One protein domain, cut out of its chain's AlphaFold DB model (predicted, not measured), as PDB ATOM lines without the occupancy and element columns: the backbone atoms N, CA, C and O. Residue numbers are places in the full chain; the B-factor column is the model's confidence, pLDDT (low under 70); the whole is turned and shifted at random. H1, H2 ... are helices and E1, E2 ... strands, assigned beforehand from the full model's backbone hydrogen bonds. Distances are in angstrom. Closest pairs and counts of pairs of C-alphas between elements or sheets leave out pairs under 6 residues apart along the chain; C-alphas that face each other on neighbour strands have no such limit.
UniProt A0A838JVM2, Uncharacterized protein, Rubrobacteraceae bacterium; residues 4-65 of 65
ATOM      1  N   GLU A   4     250.838  84.211 213.704       87.31
ATOM      2  CA  GLU A   4     251.043  84.799 212.388       87.31
ATOM      3  C   GLU A   4     252.412  85.478 212.285       87.31
ATOM      4  O   GLU A   4     253.054  85.832 213.281       87.31
ATOM      5  N   ALA A   5     252.824  85.708 211.042       89.62
ATOM      6  CA  ALA A   5     253.918  86.598 210.704       89.62
ATOM      7  C   ALA A   5     253.399  87.671 209.743       89.62
ATOM      8  O   ALA A   5     252.917  87.368 208.652       89.62
ATOM      9  N   CYS A   6     253.519  88.935 210.137       91.12
ATOM     10  CA  CYS A   6     253.286  90.062 209.247       91.12
ATOM     11  C   CYS A   6     254.513  90.258 208.350       91.12
ATOM     12  O   CYS A   6     255.650  90.080 208.792       91.12
ATOM     13  N   TYR A   7     254.315  90.736 207.119       88.81
ATOM     14  CA  TYR A   7     255.415  90.995 206.176       88.81
ATOM     15  C   TYR A   7     256.467  91.991 206.701       88.81
ATOM     16  O   TYR A   7     257.585  92.030 206.197       88.81
ATOM     17  N   CYS A   8     256.129  92.796 207.713       93.25
ATOM     18  CA  CYS A   8     257.042  93.739 208.356       93.25
ATOM     19  C   CYS A   8     257.993  93.081 209.374       93.25
ATOM     20  O   CYS A   8     258.730  93.785 210.060       93.25
ATOM     21  N   GLY A   9     257.933  91.754 209.529       92.38
ATOM     22  CA  GLY A   9     258.741  90.989 210.479       92.38
ATOM     23  C   GLY A   9     258.127  90.841 211.875       92.38
ATOM     24  O   GLY A   9     258.724  90.175 212.714       92.38
ATOM     25  N   ARG A  10     256.941  91.414 212.141       92.25
ATOM     26  CA  ARG A  10     256.205  91.147 213.392       92.25
ATOM     27  C   ARG A  10     255.740  89.693 213.393       92.25
ATOM     28  O   ARG A  10     255.020  89.288 212.485       92.25
ATOM     29  N   THR A  11     256.069  88.960 214.447       93.00
ATOM     30  CA  THR A  11     255.548  87.616 214.731       93.00
ATOM     31  C   THR A  11     254.800  87.630 216.056       93.00
ATOM     32  O   THR A  11     255.281  88.243 217.010       93.00
ATOM     33  N   GLY A  12     253.655  86.962 216.143       91.19
ATOM     34  CA  GLY A  12     252.866  86.922 217.375       91.19
ATOM     35  C   GLY A  12     251.513  86.264 217.171       91.19
ATOM     36  O   GLY A  12     251.273  85.655 216.128       91.19
ATOM     37  N   GLU A  13     250.634  86.380 218.162       93.38
ATOM     38  CA  GLU A  13     249.256  85.915 218.012       93.38
ATOM     39  C   GLU A  13     248.470  86.877 217.116       93.38
ATOM     40  O   GLU A  13     248.685  88.098 217.142       93.38
ATOM     41  N   ILE A  14     247.550  86.331 216.319       91.94
ATOM     42  CA  ILE A  14     246.653  87.139 215.482       91.94
ATOM     43  C   ILE A  14     245.831  88.081 216.367       91.94
ATOM     44  O   ILE A  14     245.660  89.256 216.054       91.94
ATOM     45  N   GLU A  15     245.396  87.592 217.526       93.12
ATOM     46  CA  GLU A  15     244.623  88.330 218.524       93.12
ATOM     47  C   GLU A  15     245.418  89.469 219.202       93.12
ATOM     48  O   GLU A  15     244.843  90.315 219.889       93.12
ATOM     49  N   ASP A  16     246.738  89.539 218.991       92.25
ATOM     50  CA  ASP A  16     247.573  90.658 219.444       92.25
ATOM     51  C   ASP A  16     247.588  91.836 218.459       92.25
ATOM     52  O   ASP A  16     248.234  92.851 218.728       92.25
ATOM     53  N   ARG A  17     246.926  91.719 217.303       94.19
ATOM     54  CA  ARG A  17     246.690  92.852 216.399       94.19
ATOM     55  C   ARG A  17     245.613  93.786 216.948       94.19
ATOM     56  O   ARG A  17     244.826  93.411 217.818       94.19
ATOM     57  N   GLU A  18     245.574  95.010 216.429       94.81
ATOM     58  CA  GLU A  18     244.558  95.987 216.817       94.81
ATOM     59  C   GLU A  18     243.283  95.811 215.982       94.81
ATOM     60  O   GLU A  18     243.335  95.865 214.754       94.81
ATOM     61  N   PRO A  19     242.119  95.582 216.605       95.56
ATOM     62  CA  PRO A  19     240.867  95.439 215.878       95.56
ATOM     63  C   PRO A  19     240.358  96.797 215.393       95.56
ATOM     64  O   PRO A  19     240.106  97.702 216.191       95.56
ATOM     65  N   VAL A  20     240.122  96.913 214.088       95.81
ATOM     66  CA  VAL A  20     239.671  98.147 213.432       95.81
ATOM     67  C   VAL A  20     238.464  97.895 212.527       95.81
ATOM     68  O   VAL A  20     238.107  96.751 212.233       95.81
ATOM     69  N   ILE A  21     237.809  98.980 212.116       94.62
ATOM     70  CA  ILE A  21     236.808  98.985 211.046       94.62
ATOM     71  C   ILE A  21     237.419  99.744 209.869       94.62
ATOM     72  O   ILE A  21     237.902 100.861 210.058       94.62
ATOM     73  N   ASP A  22     237.440  99.133 208.688       92.62
ATOM     74  CA  ASP A  22     237.989  99.757 207.484       92.62
ATOM     75  C   ASP A  22     237.039 100.809 206.873       92.62
ATOM     76  O   ASP A  22     235.943 101.073 207.375       92.62
ATOM     77  N   GLY A  23     237.461 101.415 205.759       91.94
ATOM     78  CA  GLY A  23     236.661 102.413 205.038       91.94
ATOM     79  C   GLY A  23     235.350 101.880 204.445       91.94
ATOM     80  O   GLY A  23     234.456 102.675 204.163       91.94
ATOM     81  N   ASP A  24     235.214 100.560 204.307       92.88
ATOM     82  CA  ASP A  24     234.024  99.879 203.793       92.88
ATOM     83  C   ASP A  24     233.108  99.366 204.922       92.88
ATOM     84  O   ASP A  24     232.094  98.709 204.663       92.88
ATOM     85  N   GLY A  25     233.440  99.652 206.186       91.31
ATOM     86  CA  GLY A  25     232.673  99.217 207.352       91.31
ATOM     87  C   GLY A  25     232.925  97.765 207.765       91.31
ATOM     88  O   GLY A  25     232.159  97.213 208.560       91.31
ATOM     89  N   ARG A  26     233.973  97.119 207.245       91.00
ATOM     90  CA  ARG A  26     234.320  95.727 207.554       91.00
ATOM     91  C   ARG A  26     235.286  95.662 208.727       91.00
ATOM     92  O   ARG A  26     236.177  96.496 208.869       91.00
ATOM     93  N   ALA A  27     235.135  94.632 209.554       92.62
ATOM     94  CA  ALA A  27     236.108  94.344 210.595       92.62
ATOM     95  C   ALA A  27     237.425  93.856 209.979       92.62
ATOM     96  O   ALA A  27     237.432  93.022 209.071       92.62
ATOM     97  N   ALA A  28     238.532  94.372 210.498       95.50
ATOM     98  CA  ALA A  28     239.878  93.953 210.143       95.50
ATOM     99  C   ALA A  28     240.774  93.971 211.384       95.50
ATOM    100  O   ALA A  28     240.436  94.569 212.411       95.50
ATOM    101  N   LEU A  29     241.928  93.327 211.272       95.69
ATOM    102  CA  LEU A  29     242.991  93.401 212.259       95.69
ATOM    103  C   LEU A  29     244.186  94.164 211.692       95.69
ATOM    104  O   LEU A  29     244.764  93.794 210.670       95.69
ATOM    105  N   GLU A  30     244.573  95.227 212.382       95.81
ATOM    106  CA  GLU A  30     245.690  96.089 212.039       95.81
ATOM    107  C   GLU A  30     246.971  95.623 212.739       95.81
ATOM    108  O   GLU A  30     247.017  95.382 213.947       95.81
ATOM    109  N   CYS A  31     248.053  95.490 211.974       94.62
ATOM    110  CA  CYS A  31     249.369  95.240 212.538       94.62
ATOM    111  C   CYS A  31     249.842  96.475 213.325       94.62
ATOM    112  O   CYS A  31     250.096  97.506 212.701       94.62
ATOM    113  N   PRO A  32     250.099  96.367 214.642       91.12
ATOM    114  CA  PRO A  32     250.488  97.514 215.467       91.12
ATOM    115  C   PRO A  32     251.860  98.101 215.096       91.12
ATOM    116  O   PRO A  32     252.206  99.189 215.542       91.12
ATOM    117  N   GLN A  33     252.664  97.389 214.297       93.06
ATOM    118  CA  GLN A  33     253.994  97.841 213.881       93.06
ATOM    119  C   GLN A  33     253.996  98.585 212.537       93.06
ATOM    120  O   GLN A  33     254.810  99.480 212.343       93.06
ATOM    121  N   CYS A  34     253.144  98.194 211.584       94.50
ATOM    122  CA  CYS A  34     253.194  98.730 210.215       94.50
ATOM    123  C   CYS A  34     251.842  99.173 209.645       94.50
ATOM    124  O   CYS A  34     251.798  99.600 208.494       94.50
ATOM    125  N   GLY A  35     250.750  99.050 210.405       94.12
ATOM    126  CA  GLY A  35     249.409  99.438 209.962       94.12
ATOM    127  C   GLY A  35     248.777  98.492 208.937       94.12
ATOM    128  O   GLY A  35     247.734  98.797 208.371       94.12
ATOM    129  N   HIS A  36     249.393  97.342 208.644       94.44
ATOM    130  CA  HIS A  36     248.820  96.401 207.685       94.44
ATOM    131  C   HIS A  36     247.493  95.825 208.182       94.44
ATOM    132  O   HIS A  36     247.460  95.202 209.248       94.44
ATOM    133  N   LEU A  37     246.450  95.961 207.365       95.06
ATOM    134  CA  LEU A  37     245.127  95.395 207.602       95.06
ATOM    135  C   LEU A  37     245.023  93.961 207.080       95.06
ATOM    136  O   LEU A  37     245.383  93.681 205.938       95.06
ATOM    137  N   ASP A  38     244.481  93.076 207.910       92.94
ATOM    138  CA  ASP A  38     244.082  91.721 207.537       92.94
ATOM    139  C   ASP A  38     242.592  91.519 207.830       92.94
ATOM    140  O   ASP A  38     242.130  91.697 208.958       92.94
ATOM    141  N   HIS A  39     241.833  91.157 206.797       91.75
ATOM    142  CA  HIS A  39     240.390  90.917 206.881       91.75
ATOM    143  C   HIS A  39     240.045  89.478 207.271       91.75
ATOM    144  O   HIS A  39     238.868  89.127 207.313       91.75
ATOM    145  N   LEU A  40     241.053  88.629 207.517       90.88
ATOM    146  CA  LEU A  40     240.886  87.247 207.962       90.88
ATOM    147  C   LEU A  40     239.993  86.405 207.037       90.88
ATOM    148  O   LEU A  40     239.371  85.440 207.470       90.88
ATOM    149  N   SER A  41     239.943  86.731 205.741       88.88
ATOM    150  CA  SER A  41     239.071  86.062 204.759       88.88
ATOM    151  C   SER A  41     239.398  84.578 204.550       88.88
ATOM    152  O   SER A  41     238.655  83.856 203.891       88.88
ATOM    153  N   TRP A  42     240.542  84.136 205.063       87.06
ATOM    154  CA  TRP A  42     241.015  82.759 205.043       87.06
ATOM    155  C   TRP A  42     240.531  81.943 206.261       87.06
ATOM    156  O   TRP A  42     240.674  80.719 206.261       87.06
ATOM    157  N   LEU A  43     239.941  82.583 207.280       88.62
ATOM    158  CA  LEU A  43     239.313  81.924 208.428       88.62
ATOM    159  C   LEU A  43     237.822  81.675 208.177       88.62
ATOM    160  O   LEU A  43     237.120  82.507 207.614       88.62
ATOM    161  N   GLN A  44     237.319  80.538 208.663       88.25
ATOM    162  CA  GLN A  44     235.888  80.209 208.592       88.25
ATOM    163  C   GLN A  44     235.034  80.991 209.605       88.25
ATOM    164  O   GLN A  44     233.842  81.160 209.380       88.25
ATOM    165  N   ASN A  45     235.627  81.425 210.721       88.75
ATOM    166  CA  ASN A  45     234.951  82.154 211.800       88.75
ATOM    167  C   ASN A  45     235.857  83.289 212.325       88.75
ATOM    168  O   ASN A  45     236.410  83.185 213.430       88.75
ATOM    169  N   PRO A  46     236.102  84.327 211.504       90.31
ATOM    170  CA  PRO A  46     236.962  85.449 211.869       90.31
ATOM    171  C   PRO A  46     236.404  86.281 213.034       90.31
ATOM    172  O   PRO A  46     237.176  86.922 213.746       90.31
ATOM    173  N   GLU A  47     235.093  86.246 213.283       90.88
ATOM    174  CA  GLU A  47     234.424  87.022 214.330       90.88
ATOM    175  C   GLU A  47     234.974  86.693 215.718       90.88
ATOM    176  O   GLU A  47     235.254  87.596 216.503       90.88
ATOM    177  N   SER A  48     235.193  85.407 216.002       92.19
ATOM    178  CA  SER A  48     235.758  84.954 217.279       92.19
ATOM    179  C   SER A  48     237.160  85.518 217.549       92.19
ATOM    180  O   SER A  48     237.469  85.903 218.676       92.19
ATOM    181  N   VAL A  49     237.983  85.627 216.504       93.12
ATOM    182  CA  VAL A  49     239.345  86.173 216.576       93.12
ATOM    183  C   VAL A  49     239.298  87.687 216.769       93.12
ATOM    184  O   VAL A  49     240.031  88.232 217.593       93.12
ATOM    185  N   VAL A  50     238.398  88.372 216.058       93.94
ATOM    186  CA  VAL A  50     238.195  89.819 216.200       93.94
ATOM    187  C   VAL A  50     237.685  90.174 217.600       93.94
ATOM    188  O   VAL A  50     238.180  91.124 218.204       93.94
ATOM    189  N   GLU A  51     236.726  89.426 218.147       94.50
ATOM    190  CA  GLU A  51     236.211  89.645 219.506       94.50
ATOM    191  C   GLU A  51     237.294  89.455 220.573       94.50
ATOM    192  O   GLU A  51     237.412  90.262 221.502       94.50
ATOM    193  N   GLU A  52     238.133  88.434 220.416       94.94
ATOM    194  CA  GLU A  52     239.259  88.193 221.312       94.94
ATOM    195  C   GLU A  52     240.317  89.306 221.201       94.94
ATOM    196  O   GLU A  52     240.761  89.836 222.224       94.94
ATOM    197  N   ALA A  53     240.634  89.767 219.987       94.44
ATOM    198  CA  ALA A  53     241.499  90.929 219.779       94.44
ATOM    199  C   ALA A  53     240.932  92.194 220.454       94.44
ATOM    200  O   ALA A  53     241.665  92.948 221.100       94.44
ATOM    201  N   ARG A  54     239.607  92.410 220.391       95.19
ATOM    202  CA  ARG A  54     238.921  93.513 221.097       95.19
ATOM    203  C   ARG A  54     239.026  93.379 222.605       95.19
ATOM    204  O   ARG A  54     239.257  94.377 223.286       95.19
ATOM    205  N   ARG A  55     238.849  92.172 223.150       95.12
ATOM    206  CA  ARG A  55     239.026  91.906 224.585       95.12
ATOM    207  C   ARG A  55     240.440  92.281 225.030       95.12
ATOM    208  O   ARG A  55     240.575  93.082 225.951       95.12
ATOM    209  N   ARG A  56     241.462  91.798 224.325       94.00
ATOM    210  CA  ARG A  56     242.870  92.074 224.650       94.00
ATOM    211  C   ARG A  56     243.249  93.544 224.485       94.00
ATOM    212  O   ARG A  56     243.943  94.081 225.341       94.00
ATOM    213  N   SER A  57     242.779  94.214 223.431       92.94
ATOM    214  CA  SER A  57     243.022  95.653 223.234       92.94
ATOM    215  C   SER A  57     242.453  96.474 224.397       92.94
ATOM    216  O   SER A  57     243.156  97.307 224.969       92.94
ATOM    217  N   ARG A  58     241.230  96.160 224.856       93.56
ATOM    218  CA  ARG A  58     240.641  96.788 226.053       93.56
ATOM    219  C   ARG A  58     241.474  96.539 227.313       93.56
ATOM    220  O   ARG A  58     241.696  97.465 228.084       93.56
ATOM    221  N   GLU A  59     241.970  95.322 227.515       93.50
ATOM    222  CA  GLU A  59     242.822  94.984 228.667       93.50
ATOM    223  C   GLU A  59     244.156  95.736 228.652       93.50
ATOM    224  O   GLU A  59     244.602  96.220 229.696       93.50
ATOM    225  N   ARG A  60     244.766  95.905 227.471       89.94
ATOM    226  CA  ARG A  60     245.972  96.726 227.293       89.94
ATOM    227  C   ARG A  60     245.703  98.193 227.616       89.94
ATOM    228  O   ARG A  60     246.498  98.803 228.320       89.94
ATOM    229  N   GLN A  61     244.580  98.738 227.148       86.38
ATOM    230  CA  GLN A  61     244.190 100.126 227.420       86.38
ATOM    231  C   GLN A  61     243.943 100.374 228.912       86.38
ATOM    232  O   GLN A  61     244.374 101.397 229.430       86.38
ATOM    233  N   ILE A  62     243.305  99.429 229.611       87.38
ATOM    234  CA  ILE A  62     243.094  99.509 231.065       87.38
ATOM    235  C   ILE A  62     244.427  99.430 231.816       87.38
ATOM    236  O   ILE A  62     244.639 100.182 232.757       87.38
ATOM    237  N   SER A  63     245.328  98.538 231.403       81.56
ATOM    238  CA  SER A  63     246.632  98.355 232.062       81.56
ATOM    239  C   SER A  63     247.603  99.516 231.824       81.56
ATOM    240  O   SER A  63     248.597  99.636 232.536       81.56
ATOM    241  N   ALA A  64     247.349 100.333 230.800       74.50
ATOM    242  CA  ALA A  64     248.146 101.503 230.446       74.50
ATOM    243  C   ALA A  64     247.608 102.822 231.043       74.50
ATOM    244  O   ALA A  64     248.241 103.859 230.839       74.50
ATOM    245  N   ALA A  65     246.460 102.786 231.732       59.47
ATOM    246  CA  ALA A  65     245.819 103.925 232.395       59.47
ATOM    247  C   ALA A  65     246.188 103.995 233.885       59.47
ATOM    248  O   ALA A  65     246.331 105.133 234.388       59.47
TER     249      ALA A  65
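Overview. This is residues 4 to 65 of the 65 residues of an uncharacterized protein of Rubrobacteraceae bacterium (UniProt A0A838JVM2). A small hairpin of two strands, E2 and E3, has one long helix, H1, packed on it through residues 46 to 57, and residues 58 to 65, of which 58 to 63 belong to H1, stick out free of the body. After E3 the chain folds back, and residues 37 to 38 run beside residues 29 to 30 of E3, while near the start of the printed part residues 4 to 5 pair, antiparallel, with residues 11 to 12 of the short strand E1, which is apart from E2, E3 and H1. The printed part has 62 residues with three named strands and one named helix, in the order E1, E2, E3, H1; the sheet E2 - E3 is antiparallel, and the class is mixed, helices and strands, with under half of the residues in named elements. The whole is compact, with a radius of gyration of the C-alphas of 11.5 A and spans of 33 by 25 by 22 A.

Along the chain. E2 is residues 18 to 21, 10.1 A from first to last C-alpha, beginning at C-alpha 18 at (244.558, 95.987, 216.817). E3 is residues 27 to 30, 9.8 A long. H1 is residues 46 to 63, 25.8 A long, from C-alpha 46 at (236.962, 85.449, 211.869) to C-alpha 63 at (246.632, 98.355, 232.062). E1 is residues 11 to 13, with C-alpha 11 at (255.548, 87.616, 214.731).

Arrangement. E2 and E3 form a hairpin, antiparallel at 141 degrees between their directions. N 18 and O 30 are within hydrogen-bond range at 2.9 A, and N 30 and O 18 at 2.8 A. Residues 29 to 30 of E3 also pair, antiparallel, with residues 37 to 38. E2 and H1 have 7 pairs of C-alphas within 8 A, the closest being those of Pro 19 and Arg 54, 5.9 A apart. E3 and H1 have 3 such pairs, the closest being the C-alphas of Leu 29 and Val 50, 7.2 A apart. In H1 every O i to N i+4 pair is within hydrogen-bond range. E1 pairs with no named strand, but residues 11 to 12 of E1 pair, antiparallel, with residues 4 to 5. E1 is apart from E2, E3 and H1.

Size, cuts and confidence. The two C-alphas farthest apart are those of Gln 44 and Ala 65, 35.0 A. The body without the free residues 58 to 65 spans 26 by 22 by 22 A. The printed part has no cut and ends at residue 65, the chain's last residue. The links E1 to E2 and E2 to E3 are tight, and the link E3 to H1, 15 residues, is long. The mean pLDDT of the printed part is 91.4, and one printed residue, Ala 65, is under 70.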